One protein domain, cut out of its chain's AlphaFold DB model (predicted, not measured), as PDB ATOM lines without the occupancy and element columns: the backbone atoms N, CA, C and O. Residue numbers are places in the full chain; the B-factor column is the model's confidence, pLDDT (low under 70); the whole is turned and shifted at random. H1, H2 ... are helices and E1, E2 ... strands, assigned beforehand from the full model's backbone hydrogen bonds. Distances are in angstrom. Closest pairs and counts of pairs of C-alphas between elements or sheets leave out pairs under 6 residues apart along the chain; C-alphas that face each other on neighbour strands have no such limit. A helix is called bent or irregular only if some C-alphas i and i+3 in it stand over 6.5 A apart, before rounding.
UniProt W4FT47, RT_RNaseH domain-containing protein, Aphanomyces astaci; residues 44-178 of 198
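This is residues 44 to 178 of the 198 residues of the protein "RT_RNaseH domain-containing protein" of Aphanomyces astaci (UniProt W4FT47). What shape do these atoms make? A twisted sheet of six strands curls round helix H1, and helix H3 packs on the opposite face, over E6 and E5 at one end of the sheet. Short H2 only grazes the sheet, and residues 89 to 94, between E3 and E4, stick out from the body. What makes it up, and how large is it? The 135 printed residues hold three named helices and six named strands, in the order E1 E2 E3 E4 H1 H2 E5 E6 H3; the class is mixed, helices and strands, and the mixed sheet runs E4 E3 E2 E1 E6 E5. The whole is compact, with a radius of gyration of the C-alphas of 15.0 A, and spans 41 by 35 by 33 A.

Where do the first strands lie? E1, residues 47 to 51, begins with C-alpha 47 at (-104.494, 12.834, -2.152). E2 is residues 64 to 71, 22.9 A long; E3 is 75 to 83, 26.5 A; E4 is 98 to 106, 25.6 A. What follows them? H1 is residues 116 to 128, 18.5 A long, and H2 is 130 to 134, irregular but only just, with C-alphas 131 and 134 6.51 A apart. E5 is 138 to 143, E6 is 150 to 155, and H3, residues 160 to 174, 20.6 A long, ends with C-alpha 174 at (-109.034, 7.951, -18.105).

How are the strands joined? E1 E2 E3 E4 form a meander, each strand the antiparallel neighbour of the one before, with N 67 and O 49 at 2.8 A, N 68 and O 79 at 2.8 A, and N 78 and O 103 at 2.8 A. E1 and E6 are parallel, with N 50 and O 150 at 2.9 A; E5 and E6 are an antiparallel hairpin, with N 140 and O 153 at 2.9 A. Where are the helices? Three layers are formed, helices on both faces of the sheet: H1 on one, its closest C-alphas to E2 being Ala 71 and Glu 120, 5.3 A, and H3 on the other. H3 has a height over the sheet of 9.6 A, and its closest C-alphas to E6 are Phe 153 and Ala 166, 6.4 A. Are the helix backbones complete? In H1 and H3 every O i to N i+4 pair is within hydrogen-bond range; in H2 0 of 1 is, and 0 of 2 O i to N i+3 pairs.

How far does it reach? The two C-alphas farthest apart, of Glu 86 and Gly 109, are 43.2 A apart. Is anything cut or long? The printed part has no cut, and the links E1 to E2 and E3 to E4 are long. Where is confidence low? The mean pLDDT of the printed part is 71.2, and 52 residues are under 70, among them 44 to 62 and 130 to 138.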
ATOM      1  N   GLY A  44    -107.553  21.163   2.034       34.62
ATOM      2  CA  GLY A  44    -108.343  20.038   1.527       34.62
ATOM      3  C   GLY A  44    -107.394  18.859   1.308       34.62
ATOM      4  O   GLY A  44    -106.256  19.081   0.907       34.62
ATOM      5  N   PHE A  45    -107.801  17.637   1.656       37.69
ATOM      6  CA  PHE A  45    -106.952  16.438   1.607       37.69
ATOM      7  C   PHE A  45    -106.105  16.369   0.324       37.69
ATOM      8  O   PHE A  45    -106.634  16.497  -0.779       37.69
ATOM      9  N   ARG A  46    -104.785  16.183   0.474       49.69
ATOM     10  CA  ARG A  46    -103.819  16.277  -0.636       49.69
ATOM     11  C   ARG A  46    -103.969  15.186  -1.685       49.69
ATOM     12  O   ARG A  46    -103.660  15.427  -2.847       49.69
ATOM     13  N   THR A  47    -104.406  13.998  -1.273       57.66
ATOM     14  CA  THR A  47    -104.494  12.834  -2.152       57.66
ATOM     15  C   THR A  47    -105.860  12.180  -2.006       57.66
ATOM     16  O   THR A  47    -106.260  11.763  -0.914       57.66
ATOM     17  N   ARG A  48    -106.573  12.080  -3.131       62.81
ATOM     18  CA  ARG A  48    -107.800  11.294  -3.260       62.81
ATOM     19  C   ARG A  48    -107.441   9.939  -3.854       62.81
ATOM     20  O   ARG A  48    -106.929   9.867  -4.970       62.81
ATOM     21  N   CYS A  49    -107.740   8.886  -3.107       59.75
ATOM     22  CA  CYS A  49    -107.599   7.502  -3.516       59.75
ATOM     23  C   CYS A  49    -108.984   6.889  -3.736       59.75
ATOM     24  O   CYS A  49    -109.861   7.002  -2.883       59.75
ATOM     25  N   VAL A  50    -109.188   6.208  -4.857       61.38
ATOM     26  CA  VAL A  50    -110.431   5.480  -5.141       61.38
ATOM     27  C   VAL A  50    -110.122   3.996  -5.237       61.38
ATOM     28  O   VAL A  50    -109.254   3.605  -6.015       61.38
ATOM     29  N   PHE A  51    -110.816   3.170  -4.459       56.62
ATOM     30  CA  PHE A  51    -110.714   1.720  -4.590       56.62
ATOM     31  C   PHE A  51    -111.659   1.232  -5.683       56.62
ATOM     32  O   PHE A  51    -112.873   1.392  -5.570       56.62
ATOM     33  N   CYS A  52    -111.102   0.589  -6.708       50.94
ATOM     34  CA  CYS A  52    -111.885  -0.145  -7.696       50.94
ATOM     35  C   CYS A  52    -111.848  -1.634  -7.354       50.94
ATOM     36  O   CYS A  52    -110.807  -2.279  -7.482       50.94
ATOM     37  N   SER A  53    -112.986  -2.204  -6.950       46.66
ATOM     38  CA  SER A  53    -113.142  -3.659  -6.917       46.66
ATOM     39  C   SER A  53    -113.427  -4.155  -8.334       46.66
ATOM     40  O   SER A  53    -114.571  -4.410  -8.709       46.66
ATOM     41  N   GLY A  54    -112.373  -4.273  -9.139       39.88
ATOM     42  CA  GLY A  54    -112.406  -5.113 -10.329       39.88
ATOM     43  C   GLY A  54    -112.590  -6.560  -9.877       39.88
ATOM     44  O   GLY A  54    -111.640  -7.173  -9.412       39.88
ATOM     45  N   GLN A  55    -113.818  -7.068  -9.986       33.22
ATOM     46  CA  GLN A  55    -114.273  -8.397  -9.556       33.22
ATOM     47  C   GLN A  55    -114.373  -8.623  -8.030       33.22
ATOM     48  O   GLN A  55    -113.429  -9.029  -7.365       33.22
ATOM     49  N   GLY A  56    -115.605  -8.476  -7.520       31.73
ATOM     50  CA  GLY A  56    -116.138  -9.267  -6.403       31.73
ATOM     51  C   GLY A  56    -115.872  -8.769  -4.977       31.73
ATOM     52  O   GLY A  56    -114.929  -9.238  -4.359       31.73
ATOM     53  N   HIS A  57    -116.811  -7.960  -4.449       32.69
ATOM     54  CA  HIS A  57    -117.194  -7.772  -3.025       32.69
ATOM     55  C   HIS A  57    -116.082  -7.314  -2.030       32.69
ATOM     56  O   HIS A  57    -115.001  -7.876  -1.981       32.69
ATOM     57  N   VAL A  58    -116.232  -6.330  -1.131       37.62
ATOM     58  CA  VAL A  58    -117.387  -5.836  -0.361       37.62
ATOM     59  C   VAL A  58    -117.207  -4.328  -0.071       37.62
ATOM     60  O   VAL A  58    -116.409  -3.942   0.780       37.62
ATOM     61  N   ALA A  59    -118.002  -3.477  -0.715       39.06
ATOM     62  CA  ALA A  59    -118.707  -2.398  -0.024       39.06
ATOM     63  C   ALA A  59    -120.173  -2.844   0.012       39.06
ATOM     64  O   ALA A  59    -120.630  -3.509  -0.923       39.06
ATOM     65  N   ALA A  60    -120.909  -2.557   1.080       44.34
ATOM     66  CA  ALA A  60    -122.336  -2.851   1.091       44.34
ATOM     67  C   ALA A  60    -122.993  -2.150  -0.122       44.34
ATOM     68  O   ALA A  60    -122.965  -0.926  -0.207       44.34
ATOM     69  N   ASN A  61    -123.565  -2.923  -1.054       52.91
ATOM     70  CA  ASN A  61    -124.313  -2.459  -2.235       52.91
ATOM     71  C   ASN A  61    -123.533  -1.700  -3.332       52.91
ATOM     72  O   ASN A  61    -123.868  -0.553  -3.591       52.91
ATOM     73  N   ASP A  62    -122.576  -2.322  -4.031       67.69
ATOM     74  CA  ASP A  62    -122.068  -1.804  -5.330       67.69
ATOM     75  C   ASP A  62    -121.519  -0.354  -5.291       67.69
ATOM     76  O   ASP A  62    -121.478   0.360  -6.290       67.69
ATOM     77  N   LYS A  63    -121.116   0.110  -4.101       70.81
ATOM     78  CA  LYS A  63    -120.591   1.459  -3.867       70.81
ATOM     79  C   LYS A  63    -119.080   1.489  -4.030       70.81
ATOM     80  O   LYS A  63    -118.370   0.546  -3.682       70.81
ATOM     81  N   ILE A  64    -118.583   2.622  -4.498       75.69
ATOM     82  CA  ILE A  64    -117.159   2.893  -4.648       75.69
ATOM     83  C   ILE A  64    -116.617   3.450  -3.335       75.69
ATOM     84  O   ILE A  64    -117.153   4.417  -2.793       75.69
ATOM     85  N   ILE A  65    -115.518   2.879  -2.840       79.62
ATOM     86  CA  ILE A  65    -114.840   3.383  -1.644       79.62
ATOM     87  C   ILE A  65    -113.878   4.508  -2.047       79.62
ATOM     88  O   ILE A  65    -112.957   4.314  -2.843       79.62
ATOM     89  N   CYS A  66    -114.078   5.683  -1.457       80.81
ATOM     90  CA  CYS A  66    -113.203   6.843  -1.564       80.81
ATOM     91  C   CYS A  66    -112.403   7.004  -0.269       80.81
ATOM     92  O   CYS A  66    -112.967   7.239   0.802       80.81
ATOM     93  N   LEU A  67    -111.084   6.915  -0.389       79.62
ATOM     94  CA  LEU A  67    -110.127   7.144   0.680       79.62
ATOM     95  C   LEU A  67    -109.452   8.501   0.478       79.62
ATOM     96  O   LEU A  67    -108.759   8.735  -0.509       79.62
ATOM     97  N   TYR A  68    -109.630   9.383   1.446       82.44
ATOM     98  CA  TYR A  68    -108.960  10.670   1.516       82.44
ATOM     99  C   TYR A  68    -107.881  10.586   2.575       82.44
ATOM    100  O   TYR A  68    -108.179  10.229   3.710       82.44
ATOM    101  N   ILE A  69    -106.647  10.904   2.213       80.31
ATOM    102  CA  ILE A  69    -105.522  10.886   3.148       80.31
ATOM    103  C   ILE A  69    -104.905  12.271   3.249       80.31
ATOM    104  O   ILE A  69    -104.884  13.044   2.286       80.31
ATOM    105  N   ASP A  70    -104.361  12.553   4.420       81.50
ATOM    106  CA  ASP A  70    -103.458  13.667   4.626       81.50
ATOM    107  C   ASP A  70    -102.331  13.246   5.566       81.50
ATOM    108  O   ASP A  70    -102.533  12.464   6.501       81.50
ATOM    109  N   ALA A  71    -101.134  13.756   5.310       79.25
ATOM    110  CA  ALA A  71     -99.981  13.525   6.159       79.25
ATOM    111  C   ALA A  71     -99.180  14.815   6.316       79.25
ATOM    112  O   ALA A  71     -98.858  15.520   5.360       79.25
ATOM    113  N   SER A  72     -98.839  15.096   7.565       83.19
ATOM    114  CA  SER A  72     -97.993  16.202   7.992       83.19
ATOM    115  C   SER A  72     -96.667  15.664   8.527       83.19
ATOM    116  O   SER A  72     -96.430  14.457   8.566       83.19
ATOM    117  N   ASP A  73     -95.802  16.554   9.007       81.56
ATOM    118  CA  ASP A  73     -94.528  16.143   9.594       81.56
ATOM    119  C   ASP A  73     -94.697  15.307  10.868       81.56
ATOM    120  O   ASP A  73     -93.816  14.512  11.192       81.56
ATOM    121  N   THR A  74     -95.812  15.458  11.582       82.50
ATOM    122  CA  THR A  74     -96.003  14.851  12.908       82.50
ATOM    123  C   THR A  74     -97.171  13.878  12.977       82.50
ATOM    124  O   THR A  74     -97.141  12.974  13.804       82.50
ATOM    125  N   HIS A  75     -98.172  14.023  12.112       88.06
ATOM    126  CA  HIS A  75     -99.400  13.231  12.156       88.06
ATOM    127  C   HIS A  75     -99.902  12.888  10.760       88.06
ATOM    128  O   HIS A  75     -99.622  13.606   9.798       88.06
ATOM    129  N   TRP A  76    -100.716  11.844  10.680       86.69
ATOM    130  CA  TRP A  76    -101.499  11.494   9.505       86.69
ATOM    131  C   TRP A  76    -102.976  11.346   9.862       86.69
ATOM    132  O   TRP A  76    -103.340  11.076  11.009       86.69
ATOM    133  N   GLY A  77    -103.824  11.516   8.856       81.81
ATOM    134  CA  GLY A  77    -105.259  11.316   8.942       81.81
ATOM    135  C   GLY A  77    -105.788  10.677   7.669       81.81
ATOM    136  O   GLY A  77    -105.245  10.873   6.582       81.81
ATOM    137  N   ALA A  78    -106.861   9.912   7.806       82.94
ATOM    138  CA  ALA A  78    -107.573   9.329   6.692       82.94
ATOM    139  C   ALA A  78    -109.082   9.334   6.931       82.94
ATOM    140  O   ALA A  78    -109.560   8.965   8.002       82.94
ATOM    141  N   ALA A  79    -109.834   9.724   5.909       82.75
ATOM    142  CA  ALA A  79    -111.281   9.616   5.855       82.75
ATOM    143  C   ALA A  79    -111.653   8.609   4.764       82.75
ATOM    144  O   ALA A  79    -111.423   8.836   3.578       82.75
ATOM    145  N   CYS A  80    -112.222   7.482   5.175       81.75
ATOM    146  CA  CYS A  80    -112.753   6.457   4.294       81.75
ATOM    147  C   CYS A  80    -114.268   6.632   4.200       81.75
ATOM    148  O   CYS A  80    -114.977   6.622   5.209       81.75
ATOM    149  N   THR A  81    -114.764   6.806   2.983       83.69
ATOM    150  CA  THR A  81    -116.182   6.998   2.668       83.69
ATOM    151  C   THR A  81    -116.573   6.071   1.526       83.69
ATOM    152  O   THR A  81    -115.709   5.593   0.795       83.69
ATOM    153  N   GLN A  82    -117.862   5.831   1.338       82.56
ATOM    154  CA  GLN A  82    -118.400   5.147   0.167       82.56
ATOM    155  C   GLN A  82    -119.379   6.061  -0.572       82.56
ATOM    156  O   GLN A  82    -120.114   6.816   0.064       82.56
ATOM    157  N   ILE A  83    -119.369   6.002  -1.902       83.56
ATOM    158  CA  ILE A  83    -120.261   6.760  -2.786       83.56
ATOM    159  C   ILE A  83    -120.922   5.822  -3.802       83.56
ATOM    160  O   ILE A  83    -120.331   4.800  -4.160       83.56
ATOM    161  N   PRO A  84    -122.119   6.151  -4.303       85.75
ATOM    162  CA  PRO A  84    -122.667   5.498  -5.485       85.75
ATOM    163  C   PRO A  84    -121.741   5.685  -6.704       85.75
ATOM    164  O   PRO A  84    -121.117   6.744  -6.828       85.75
ATOM    165  N   PRO A  85    -121.616   4.689  -7.599       80.69
ATOM    166  CA  PRO A  85    -120.711   4.761  -8.745       80.69
ATOM    167  C   PRO A  85    -121.036   5.915  -9.699       80.69
ATOM    168  O   PRO A  85    -120.123   6.499 -10.281       80.69
ATOM    169  N   GLU A  86    -122.308   6.300  -9.812       82.44
ATOM    170  CA  GLU A  86    -122.748   7.438 -10.621       82.44
ATOM    171  C   GLU A  86    -122.227   8.796 -10.119       82.44
ATOM    172  O   GLU A  86    -122.149   9.748 -10.894       82.44
ATOM    173  N   ASP A  87    -121.824   8.887  -8.850       81.81
ATOM    174  CA  ASP A  87    -121.324  10.127  -8.257       81.81
ATOM    175  C   ASP A  87    -119.811  10.304  -8.465       81.81
ATOM    176  O   ASP A  87    -119.271  11.361  -8.143       81.81
ATOM    177  N   LEU A  88    -119.099   9.300  -8.995       78.88
ATOM    178  CA  LEU A  88    -117.632   9.302  -9.060       78.88
ATOM    179  C   LEU A  88    -117.060  10.538  -9.769       78.88
ATOM    180  O   LEU A  88    -116.060  11.102  -9.311       78.88
ATOM    181  N   GLU A  89    -117.706  10.951 -10.860       77.12
ATOM    182  CA  GLU A  89    -117.285  12.090 -11.682       77.12
ATOM    183  C   GLU A  89    -117.817  13.439 -11.184       77.12
ATOM    184  O   GLU A  89    -117.386  14.492 -11.658       77.12
ATOM    185  N   LEU A  90    -118.725  13.442 -10.204       79.19
ATOM    186  CA  LEU A  90    -119.222  14.681  -9.620       79.19
ATOM    187  C   LEU A  90    -118.128  15.355  -8.776       79.19
ATOM    188  O   LEU A  90    -117.261  14.679  -8.211       79.19
ATOM    189  N   PRO A  91    -118.161  16.690  -8.617       80.31
ATOM    190  CA  PRO A  91    -117.342  17.373  -7.621       80.31
ATOM    191  C   PRO A  91    -117.550  16.768  -6.225       80.31
ATOM    192  O   PRO A  91    -118.665  16.386  -5.881       80.31
ATOM    193  N   VAL A  92    -116.500  16.721  -5.396       79.12
ATOM    194  CA  VAL A  92    -116.538  16.094  -4.053       79.12
ATOM    195  C   VAL A  92    -117.678  16.638  -3.180       79.12
ATOM    196  O   VAL A  92    -118.294  15.893  -2.430       79.12
ATOM    197  N   GLU A  93    -118.019  17.920  -3.317       81.88
ATOM    198  CA  GLU A  93    -119.120  18.553  -2.575       81.88
ATOM    199  C   GLU A  93    -120.516  18.040  -2.970       81.88
ATOM    200  O   GLU A  93    -121.470  18.200  -2.213       81.88
ATOM    201  N   GLN A  94    -120.646  17.441  -4.155       84.06
ATOM    202  CA  GLN A  94    -121.899  16.911  -4.703       84.06
ATOM    203  C   GLN A  94    -121.995  15.385  -4.584       84.06
ATOM    204  O   GLN A  94    -123.051  14.815  -4.848       84.06
ATOM    205  N   GLN A  95    -120.908  14.721  -4.190       85.69
ATOM    206  CA  GLN A  95    -120.875  13.278  -3.993       85.69
ATOM    207  C   GLN A  95    -121.645  12.882  -2.731       85.69
ATOM    208  O   GLN A  95    -121.434  13.442  -1.651       85.69
ATOM    209  N   ARG A  96    -122.508  11.867  -2.836       86.62
ATOM    210  CA  ARG A  96    -123.261  11.320  -1.698       86.62
ATOM    211  C   ARG A  96    -122.367  10.414  -0.853       86.62
ATOM    212  O   ARG A  96    -122.457   9.190  -0.910       86.62
ATOM    213  N   HIS A  97    -121.486  11.037  -0.075       85.44
ATOM    214  CA  HIS A  97    -120.559  10.349   0.816       85.44
ATOM    215  C   HIS A  97    -121.260   9.745   2.033       85.44
ATOM    216  O   HIS A  97    -121.833  10.448   2.864       85.44
ATOM    217  N   GLU A  98    -121.107   8.437   2.195       83.94
ATOM    218  CA  GLU A  98    -121.413   7.721   3.426       83.94
ATOM    219  C   GLU A  98    -120.101   7.387   4.151       83.94
ATOM    220  O   GLU A  98    -119.258   6.679   3.597       83.94
ATOM    221  N   PRO A  99    -119.871   7.895   5.372       82.94
ATOM    222  CA  PRO A  99    -118.650   7.596   6.111       82.94
ATOM    223  C   PRO A  99    -118.544   6.117   6.492       82.94
ATOM    224  O   PRO A  99    -119.492   5.539   7.022       82.94
ATOM    225  N   LEU A 100    -117.368   5.525   6.273       78.62
ATOM    226  CA  LEU A 100    -117.031   4.165   6.705       78.62
ATOM    227  C   LEU A 100    -116.111   4.179   7.924       78.62
ATOM    228  O   LEU A 100    -116.357   3.478   8.902       78.62
ATOM    229  N   ALA A 101    -115.042   4.973   7.864       78.88
ATOM    230  CA  ALA A 101    -114.066   5.066   8.940       78.88
ATOM    231  C   ALA A 101    -113.292   6.382   8.871       78.88
ATOM    232  O   ALA A 101    -112.988   6.883   7.791       78.88
ATOM    233  N   PHE A 102    -112.906   6.889  10.037       83.44
ATOM    234  CA  PHE A 102    -111.928   7.961  10.169       83.44
ATOM    235  C   PHE A 102    -110.761   7.430  10.989       83.44
ATOM    236  O   PHE A 102    -110.955   6.929  12.096       83.44
ATOM    237  N   LEU A 103    -109.561   7.501  10.429       82.06
ATOM    238  CA  LEU A 103    -108.335   6.996  11.031       82.06
ATOM    239  C   LEU A 103    -107.353   8.150  11.186       82.06
ATOM    240  O   LEU A 103    -107.346   9.087  10.394       82.06
ATOM    241  N   SER A 104    -106.534   8.100  12.226       86.31
ATOM    242  CA  SER A 104    -105.451   9.059  12.416       86.31
ATOM    243  C   SER A 104    -104.386   8.469  13.324       86.31
ATOM    244  O   SER A 104    -104.645   7.519  14.066       86.31
ATOM    245  N   GLY A 105    -103.191   9.040  13.269       85.81
ATOM    246  CA  GLY A 105    -102.093   8.653  14.138       85.81
ATOM    247  C   GLY A 105    -100.946   9.652  14.097       85.81
ATOM    248  O   GLY A 105    -100.887  10.528  13.234       85.81
ATOM    249  N   GLY A 106    -100.039   9.525  15.061       86.50
ATOM    250  CA  GLY A 106     -98.791  10.282  15.111       86.50
ATOM    251  C   GLY A 106     -97.629   9.490  14.517       86.50
ATOM    252  O   GLY A 106     -97.650   8.261  14.510       86.50
ATOM    253  N   PHE A 107     -96.610  10.202  14.047       85.69
ATOM    254  CA  PHE A 107     -95.313   9.628  13.700       85.69
ATOM    255  C   PHE A 107     -94.370   9.719  14.898       85.69
ATOM    256  O   PHE A 107     -94.165  10.796  15.459       85.69
ATOM    257  N   ASP A 108     -93.750   8.602  15.260       83.38
ATOM    258  CA  ASP A 108     -92.764   8.512  16.331       83.38
ATOM    259  C   ASP A 108     -91.484   7.781  15.887       83.38
ATOM    260  O   ASP A 108     -91.378   7.217  14.790       83.38
ATOM    261  N   GLY A 109     -90.443   7.869  16.720       89.25
ATOM    262  CA  GLY A 109     -89.168   7.192  16.488       89.25
ATOM    263  C   GLY A 109     -88.560   7.489  15.110       89.25
ATOM    264  O   GLY A 109     -88.307   8.641  14.757       89.25
ATOM    265  N   ALA A 110     -88.301   6.432  14.336       79.88
ATOM    266  CA  ALA A 110     -87.742   6.548  12.989       79.88
ATOM    267  C   ALA A 110     -88.724   7.193  11.993       79.88
ATOM    268  O   ALA A 110     -88.290   7.957  11.129       79.88
ATOM    269  N   SER A 111     -90.032   6.949  12.150       78.00
ATOM    270  CA  SER A 111     -91.063   7.456  11.235       78.00
ATOM    271  C   SER A 111     -91.229   8.974  11.292       78.00
ATOM    272  O   SER A 111     -91.569   9.608  10.295       78.00
ATOM    273  N   ALA A 112     -90.868   9.598  12.418       82.56
ATOM    274  CA  ALA A 112     -90.856  11.052  12.556       82.56
ATOM    275  C   ALA A 112     -89.913  11.736  11.546       82.56
ATOM    276  O   ALA A 112     -90.168  12.868  11.133       82.56
ATOM    277  N   ARG A 113     -88.847  11.051  11.108       81.62
ATOM    278  CA  ARG A 113     -87.838  11.586  10.174       81.62
ATOM    279  C   ARG A 113     -88.122  11.269   8.709       81.62
ATOM    280  O   ARG A 113     -87.359  11.703   7.850       81.62
ATOM    281  N   TRP A 114     -89.179  10.514   8.422       84.19
ATOM    282  CA  TRP A 114     -89.535  10.184   7.049       84.19
ATOM    283  C   TRP A 114     -89.926  11.437   6.255       84.19
ATOM    284  O   TRP A 114     -90.588  12.330   6.803       84.19
ATOM    285  N   PRO A 115     -89.551  11.510   4.966       75.69
ATOM    286  CA  PRO A 115     -90.093  12.495   4.042       75.69
ATOM    287  C   PRO A 115     -91.626  12.437   3.990       75.69
ATOM    288  O   PRO A 115     -92.224  11.374   4.150       75.69
ATOM    289  N   THR A 116     -92.277  13.565   3.689       73.50
ATOM    290  CA  THR A 116     -93.748  13.645   3.597       73.50
ATOM    291  C   THR A 116     -94.334  12.608   2.634       73.50
ATOM    292  O   THR A 116     -95.375  12.038   2.928       73.50
ATOM    293  N   VAL A 117     -93.643  12.286   1.535       72.12
ATOM    294  CA  VAL A 117     -94.094  11.261   0.576       72.12
ATOM    295  C   VAL A 117     -94.168   9.855   1.190       72.12
ATOM    296  O   VAL A 117     -95.119   9.120   0.938       72.12
ATOM    297  N   GLU A 118     -93.211   9.484   2.044       73.12
ATOM    298  CA  GLU A 118     -93.229   8.197   2.751       73.12
ATOM    299  C   GLU A 118     -94.318   8.176   3.827       73.12
ATOM    300  O   GLU A 118     -94.984   7.163   4.030       73.12
ATOM    301  N   LYS A 119     -94.555   9.317   4.478       78.56
ATOM    302  CA  LYS A 119     -95.636   9.497   5.455       78.56
ATOM    303  C   LYS A 119     -97.025   9.412   4.812       78.56
ATOM    304  O   LYS A 119     -97.922   8.801   5.386       78.56
ATOM    305  N   GLU A 120     -97.196   9.959   3.610       76.88
ATOM    306  CA  GLU A 120     -98.413   9.794   2.804       76.88
ATOM    307  C   GLU A 120     -98.615   8.322   2.410       76.88
ATOM    308  O   GLU A 120     -99.710   7.785   2.576       76.88
ATOM    309  N   ALA A 121     -97.557   7.634   1.964       74.19
ATOM    310  CA  ALA A 121     -97.620   6.205   1.649       74.19
ATOM    311  C   ALA A 121     -97.987   5.357   2.880       74.19
ATOM    312  O   ALA A 121     -98.811   4.444   2.787       74.19
ATOM    313  N   PHE A 122     -97.435   5.690   4.047       78.38
ATOM    314  CA  PHE A 122     -97.784   5.048   5.310       78.38
ATOM    315  C   PHE A 122     -99.269   5.222   5.645       78.38
ATOM    316  O   PHE A 122     -99.942   4.240   5.957       78.38
ATOM    317  N   ALA A 123     -99.806   6.438   5.508       77.06
ATOM    318  CA  ALA A 123    -101.223   6.712   5.739       77.06
ATOM    319  C   ALA A 123    -102.133   5.863   4.833       77.06
ATOM    320  O   ALA A 123    -103.153   5.355   5.301       77.06
ATOM    321  N   ILE A 124    -101.754   5.642   3.565       74.06
ATOM    322  CA  ILE A 124    -102.476   4.729   2.657       74.06
ATOM    323  C   ILE A 124    -102.483   3.316   3.229       74.06
ATOM    324  O   ILE A 124    -103.548   2.724   3.391       74.06
ATOM    325  N   VAL A 125    -101.303   2.777   3.543       74.00
ATOM    326  CA  VAL A 125    -101.152   1.387   3.989       74.00
ATOM    327  C   VAL A 125    -101.907   1.141   5.290       74.00
ATOM    328  O   VAL A 125    -102.682   0.189   5.361       74.00
ATOM    329  N   GLU A 126    -101.739   2.003   6.295       79.12
ATOM    330  CA  GLU A 126    -102.460   1.884   7.568       79.12
ATOM    331  C   GLU A 126    -103.974   1.937   7.367       79.12
ATOM    332  O   GLU A 126    -104.703   1.140   7.957       79.12
ATOM    333  N   SER A 127    -104.453   2.804   6.471       75.00
ATOM    334  CA  SER A 127    -105.882   2.910   6.166       75.00
ATOM    335  C   SER A 127    -106.443   1.690   5.439       75.00
ATOM    336  O   SER A 127    -107.631   1.393   5.557       75.00
ATOM    337  N   CYS A 128    -105.600   0.959   4.709       70.00
ATOM    338  CA  CYS A 128    -105.986  -0.276   4.028       70.00
ATOM    339  C   CYS A 128    -106.045  -1.485   4.971       70.00
ATOM    340  O   CYS A 128    -106.732  -2.454   4.655       70.00
ATOM    341  N   LYS A 129    -105.352  -1.473   6.120       71.25
ATOM    342  CA  LYS A 129    -105.285  -2.649   7.012       71.25
ATOM    343  C   LYS A 129    -106.654  -3.112   7.523       71.25
ATOM    344  O   LYS A 129    -106.901  -4.315   7.468       71.25
ATOM    345  N   PRO A 130    -107.570  -2.228   7.966       66.12
ATOM    346  CA  PRO A 130    -108.917  -2.653   8.347       66.12
ATOM    347  C   PRO A 130    -109.713  -3.235   7.170       66.12
ATOM    348  O   PRO A 130    -110.523  -4.136   7.364       66.12
ATOM    349  N   LEU A 131    -109.448  -2.768   5.943       60.34
ATOM    350  CA  LEU A 131    -110.077  -3.272   4.713       60.34
ATOM    351  C   LEU A 131    -109.499  -4.635   4.280       60.34
ATOM    352  O   LEU A 131    -110.146  -5.386   3.552       60.34
ATOM    353  N   ALA A 132    -108.299  -4.987   4.752       54.03
ATOM    354  CA  ALA A 132    -107.612  -6.237   4.430       54.03
ATOM    355  C   ALA A 132    -108.207  -7.481   5.120       54.03
ATOM    356  O   ALA A 132    -107.822  -8.601   4.782       54.03
ATOM    357  N   ALA A 133    -109.191  -7.322   6.019       54.84
ATOM    358  CA  ALA A 133    -109.978  -8.438   6.565       54.84
ATOM    359  C   ALA A 133    -110.640  -9.307   5.468       54.84
ATOM    360  O   ALA A 133    -111.005 -10.452   5.720       54.84
ATOM    361  N   ASN A 134    -110.717  -8.788   4.240       57.03
ATOM    362  CA  ASN A 134    -111.237  -9.456   3.049       57.03
ATOM    363  C   ASN A 134    -110.222 -10.383   2.335       57.03
ATOM    364  O   ASN A 134    -110.525 -10.902   1.265       57.03
ATOM    365  N   GLY A 135    -109.018 -10.601   2.885       58.03
ATOM    366  CA  GLY A 135    -108.006 -11.503   2.305       58.03
ATOM    367  C   GLY A 135    -107.060 -10.853   1.285       58.03
ATOM    368  O   GLY A 135    -106.313 -11.549   0.595       58.03
ATOM    369  N   TRP A 136    -107.065  -9.524   1.191       66.38
ATOM    370  CA  TRP A 136    -106.146  -8.771   0.337       66.38
ATOM    371  C   TRP A 136    -104.778  -8.618   0.994       66.38
ATOM    372  O   TRP A 136    -104.670  -8.249   2.162       66.38
ATOM    373  N   LYS A 137    -103.723  -8.892   0.224       64.94
ATOM    374  CA  LYS A 137    -102.334  -8.842   0.698       64.94
ATOM    375  C   LYS A 137    -101.534  -7.718   0.046       64.94
ATOM    376  O   LYS A 137    -100.573  -7.231   0.635       64.94
ATOM    377  N   TYR A 138    -101.933  -7.309  -1.151       67.44
ATOM    378  CA  TYR A 138    -101.268  -6.291  -1.946       67.44
ATOM    379  C   TYR A 138    -102.282  -5.244  -2.397       67.44
ATOM    380  O   TYR A 138    -103.462  -5.539  -2.575       67.44
ATOM    381  N   VAL A 139    -101.818  -4.016  -2.597       72.19
ATOM    382  CA  VAL A 139    -102.587  -2.951  -3.243       72.19
ATOM    383  C   VAL A 139    -101.700  -2.372  -4.329       72.19
ATOM    384  O   VAL A 139    -100.620  -1.859  -4.040       72.19
ATOM    385  N   LEU A 140    -102.143  -2.473  -5.578       73.56
ATOM    386  CA  LEU A 140    -101.513  -1.764  -6.680       73.56
ATOM    387  C   LEU A 140    -102.036  -0.327  -6.690       73.56
ATOM    388  O   LEU A 140    -103.243  -0.093  -6.746       73.56
ATOM    389  N   VAL A 141    -101.115   0.629  -6.626       75.62
ATOM    390  CA  VAL A 141    -101.415   2.062  -6.643       75.62
ATOM    391  C   VAL A 141    -101.086   2.604  -8.026       75.62
ATOM    392  O   VAL A 141     -99.927   2.595  -8.431       75.62
ATOM    393  N   VAL A 142    -102.097   3.091  -8.743       75.62
ATOM    394  CA  VAL A 142    -101.916   3.828  -9.998       75.62
ATOM    395  C   VAL A 142    -102.207   5.292  -9.715       75.62
ATOM    396  O   VAL A 142    -103.311   5.630  -9.293       75.62
ATOM    397  N   LYS A 143    -101.211   6.158  -9.898       74.69
ATOM    398  CA  LYS A 143    -101.313   7.589  -9.606       74.69
ATOM    399  C   LYS A 143    -101.148   8.401 -10.881       74.69
ATOM    400  O   LYS A 143    -100.177   8.211 -11.608       74.69
ATOM    401  N   ASP A 144    -102.052   9.347 -11.096       77.12
ATOM    402  CA  ASP A 144    -101.847  10.426 -12.050       77.12
ATOM    403  C   ASP A 144    -100.911  11.483 -11.444       77.12
ATOM    404  O   ASP A 144    -101.188  12.075 -10.394       77.12
ATOM    405  N   GLY A 145     -99.786  11.718 -12.117       64.94
ATOM    406  CA  GLY A 145     -98.772  12.679 -11.695       64.94
ATOM    407  C   GLY A 145     -99.226  14.137 -11.784       64.94
ATOM    408  O   GLY A 145     -98.693  14.962 -11.043       64.94
ATOM    409  N   MET A 146    -100.203  14.466 -12.641       66.94
ATOM    410  CA  MET A 146    -100.669  15.847 -12.812       66.94
ATOM    411  C   MET A 146    -101.714  16.240 -11.762       66.94
ATOM    412  O   MET A 146    -101.585  17.291 -11.135       66.94
ATOM    413  N   SER A 147    -102.748  15.418 -11.558       66.94
ATOM    414  CA  SER A 147    -103.833  15.720 -10.610       66.94
ATOM    415  C   SER A 147    -103.572  15.228  -9.185       66.94
ATOM    416  O   SER A 147    -104.251  15.658  -8.254       66.94
ATOM    417  N   GLY A 148    -102.619  14.309  -8.997       66.62
ATOM    418  CA  GLY A 148    -102.437  13.604  -7.729       66.62
ATOM    419  C   GLY A 148    -103.531  12.570  -7.441       66.62
ATOM    420  O   GLY A 148    -103.546  12.012  -6.345       66.62
ATOM    421  N   PHE A 149    -104.428  12.301  -8.398       69.81
ATOM    422  CA  PHE A 149    -105.464  11.280  -8.282       69.81
ATOM    423  C   PHE A 149    -104.849   9.882  -8.249       69.81
ATOM    424  O   PHE A 149    -104.041   9.525  -9.107       69.81
ATOM    425  N   CYS A 150    -105.257   9.074  -7.275       73.75
ATOM    426  CA  CYS A 150    -104.803   7.702  -7.121       73.75
ATOM    427  C   CYS A 150    -105.980   6.737  -7.277       73.75
ATOM    428  O   CYS A 150    -107.017   6.889  -6.630       73.75
ATOM    429  N   ARG A 151    -105.798   5.675  -8.058       76.19
ATOM    430  CA  ARG A 151    -106.675   4.506  -8.049       76.19
ATOM    431  C   ARG A 151    -105.947   3.341  -7.387       76.19
ATOM    432  O   ARG A 151    -104.800   3.036  -7.718       76.19
ATOM    433  N   LEU A 152    -106.610   2.734  -6.413       74.06
ATOM    434  CA  LEU A 152    -106.115   1.615  -5.628       74.06
ATOM    435  C   LEU A 152    -106.808   0.338  -6.094       74.06
ATOM    436  O   LEU A 152    -108.037   0.252  -6.106       74.06
ATOM    437  N   PHE A 153    -106.008  -0.659  -6.450       74.06
ATOM    438  CA  PHE A 153    -106.465  -1.969  -6.890       74.06
ATOM    439  C   PHE A 153    -106.006  -3.010  -5.871       74.06
ATOM    440  O   PHE A 153    -104.834  -3.407  -5.878       74.06
ATOM    441  N   PRO A 154    -106.879  -3.416  -4.938       71.25
ATOM    442  CA  PRO A 154    -106.529  -4.448  -3.984       71.25
ATOM    443  C   PRO A 154    -106.399  -5.800  -4.691       71.25
ATOM    444  O   PRO A 154    -107.178  -6.130  -5.580       71.25
ATOM    445  N   SER A 155    -105.414  -6.596  -4.282       68.56
ATOM    446  CA  SER A 155    -105.218  -7.953  -4.783       68.56
ATOM    447  C   SER A 155    -104.727  -8.899  -3.687       68.56
ATOM    448  O   SER A 155    -103.978  -8.534  -2.776       68.56
ATOM    449  N   ALA A 156    -105.141 -10.161  -3.776       69.62
ATOM    450  CA  ALA A 156    -104.592 -11.234  -2.952       69.62
ATOM    451  C   ALA A 156    -103.165 -11.620  -3.397       69.62
ATOM    452  O   ALA A 156    -102.361 -12.088  -2.584       69.62
ATOM    453  N   THR A 157    -102.825 -11.389  -4.669       68.31
ATOM    454  CA  THR A 157    -101.565 -11.792  -5.305       68.31
ATOM    455  C   THR A 157    -100.873 -10.610  -5.985       68.31
ATOM    456  O   THR A 157    -101.494  -9.764  -6.621       68.31
ATOM    457  N   ALA A 158     -99.547 -10.544  -5.869       70.50
ATOM    458  CA  ALA A 158     -98.737  -9.631  -6.668       70.50
ATOM    459  C   ALA A 158     -98.394 -10.339  -7.985       70.50
ATOM    460  O   ALA A 158     -97.373 -11.014  -8.087       70.50
ATOM    461  N   ASP A 159     -99.277 -10.269  -8.978       68.69
ATOM    462  CA  ASP A 159     -99.047 -10.861 -10.295       68.69
ATOM    463  C   ASP A 159     -99.222  -9.845 -11.435       68.69
ATOM    464  O   ASP A 159     -99.773  -8.749 -11.291       68.69
ATOM    465  N   ALA A 160     -98.661 -10.200 -12.593       66.25
ATOM    466  CA  ALA A 160     -98.700  -9.355 -13.781       66.25
ATOM    467  C   ALA A 160    -100.111  -9.269 -14.390       66.25
ATOM    468  O   ALA A 160    -100.406  -8.319 -15.106       66.25
ATOM    469  N   GLU A 161    -100.974 -10.249 -14.113       68.38
ATOM    470  CA  GLU A 161    -102.350 -10.297 -14.613       68.38
ATOM    471  C   GLU A 161    -103.243  -9.294 -13.880       68.38
ATOM    472  O   GLU A 161    -103.879  -8.466 -14.527       68.38
ATOM    473  N   SER A 162    -103.194  -9.270 -12.546       67.19
ATOM    474  CA  SER A 162    -103.849  -8.249 -11.720       67.19
ATOM    475  C   SER A 162    -103.381  -6.852 -12.115       67.19
ATOM    476  O   SER A 162    -104.185  -5.931 -12.238       67.19
ATOM    477  N   THR A 163    -102.079  -6.707 -12.388       68.19
ATOM    478  CA  THR A 163    -101.504  -5.443 -12.861       68.19
ATOM    479  C   THR A 163    -102.051  -5.052 -14.235       68.19
ATOM    480  O   THR A 163    -102.451  -3.909 -14.432       68.19
ATOM    481  N   ALA A 164    -102.121  -5.986 -15.186       70.19
ATOM    482  CA  ALA A 164    -102.670  -5.720 -16.513       70.19
ATOM    483  C   ALA A 164    -104.163  -5.355 -16.460       70.19
ATOM    484  O   ALA A 164    -104.574  -4.413 -17.129       70.19
ATOM    485  N   ASN A 165    -104.956  -6.044 -15.636       69.56
ATOM    486  CA  ASN A 165    -106.379  -5.751 -15.452       69.56
ATOM    487  C   ASN A 165    -106.597  -4.356 -14.855       69.56
ATOM    488  O   ASN A 165    -107.426  -3.600 -15.353       69.56
ATOM    489  N   ALA A 166    -105.805  -3.983 -13.847       69.75
ATOM    490  CA  ALA A 166    -105.832  -2.647 -13.258       69.75
ATOM    491  C   ALA A 166    -105.471  -1.547 -14.269       69.75
ATOM    492  O   ALA A 166    -106.115  -0.501 -14.324       69.75
ATOM    493  N   LEU A 167    -104.463  -1.792 -15.111       69.62
ATOM    494  CA  LEU A 167    -104.085  -0.863 -16.175       69.62
ATOM    495  C   LEU A 167    -105.179  -0.745 -17.244       69.62
ATOM    496  O   LEU A 167    -105.468   0.359 -17.694       69.62
ATOM    497  N   MET A 168    -105.825  -1.849 -17.620       71.56
ATOM    498  CA  MET A 168    -106.951  -1.834 -18.559       71.56
ATOM    499  C   MET A 168    -108.151  -1.056 -18.017       71.56
ATOM    500  O   MET A 168    -108.755  -0.281 -18.753       71.56
ATOM    501  N   ASP A 169    -108.464  -1.220 -16.735       68.75
ATOM    502  CA  ASP A 169    -109.513  -0.456 -16.057       68.75
ATOM    503  C   ASP A 169    -109.184   1.048 -16.014       68.75
ATOM    504  O   ASP A 169    -110.029   1.899 -16.319       68.75
ATOM    505  N   TRP A 170    -107.920   1.385 -15.736       71.31
ATOM    506  CA  TRP A 170    -107.434   2.758 -15.823       71.31
ATOM    507  C   TRP A 170    -107.623   3.335 -17.229       71.31
ATOM    508  O   TRP A 170    -108.178   4.425 -17.367       71.31
ATOM    509  N   PHE A 171    -107.233   2.590 -18.267       70.19
ATOM    510  CA  PHE A 171    -107.373   2.998 -19.666       70.19
ATOM    511  C   PHE A 171    -108.804   3.196 -20.116       70.19
ATOM    512  O   PHE A 171    -109.088   4.153 -20.833       70.19
ATOM    513  N   ALA A 172    -109.693   2.300 -19.698       66.25
ATOM    514  CA  ALA A 172    -111.106   2.409 -20.005       66.25
ATOM    515  C   ALA A 172    -111.716   3.682 -19.404       66.25
ATOM    516  O   ALA A 172    -112.632   4.246 -19.993       66.25
ATOM    517  N   THR A 173    -111.195   4.145 -18.262       64.06
ATOM    518  CA  THR A 173    -111.771   5.291 -17.545       64.06
ATOM    519  C   THR A 173    -111.115   6.627 -17.906       64.06
ATOM    520  O   THR A 173    -111.810   7.607 -18.135       64.06
ATOM    521  N   HIS A 174    -109.783   6.691 -17.964       66.56
ATOM    522  CA  HIS A 174    -109.034   7.951 -18.105       66.56
ATOM    523  C   HIS A 174    -108.375   8.115 -19.481       66.56
ATOM    524  O   HIS A 174    -107.755   9.139 -19.759       66.56
ATOM    525  N   GLY A 175    -108.501   7.111 -20.353       66.31
ATOM    526  CA  GLY A 175    -107.811   7.068 -21.636       66.31
ATOM    527  C   GLY A 175    -106.362   6.589 -21.526       66.31
ATOM    528  O   GLY A 175    -105.839   6.286 -20.451       66.31
ATOM    529  N   ILE A 176    -105.707   6.472 -22.682       65.06
ATOM    530  CA  ILE A 176    -104.328   5.986 -22.783       65.06
ATOM    531  C   ILE A 176    -103.370   7.109 -22.390       65.06
ATOM    532  O   ILE A 176    -103.352   8.157 -23.031       65.06
ATOM    533  N   VAL A 177    -102.539   6.874 -21.373       62.47
ATOM    534  CA  VAL A 177    -101.460   7.802 -21.008       62.47
ATOM    535  C   VAL A 177    -100.171   7.456 -21.762       62.47
ATOM    536  O   VAL A 177     -99.834   6.285 -21.954       62.47
ATOM    537  N   SER A 178     -99.459   8.489 -22.218       54.34
ATOM    538  CA  SER A 178     -98.249   8.364 -23.044       54.34
ATOM    539  C   SER A 178     -96.997   7.998 -22.248       54.34
ATOM    540  O   SER A 178     -96.061   7.434 -22.806       54.34
TER     541      SER A 178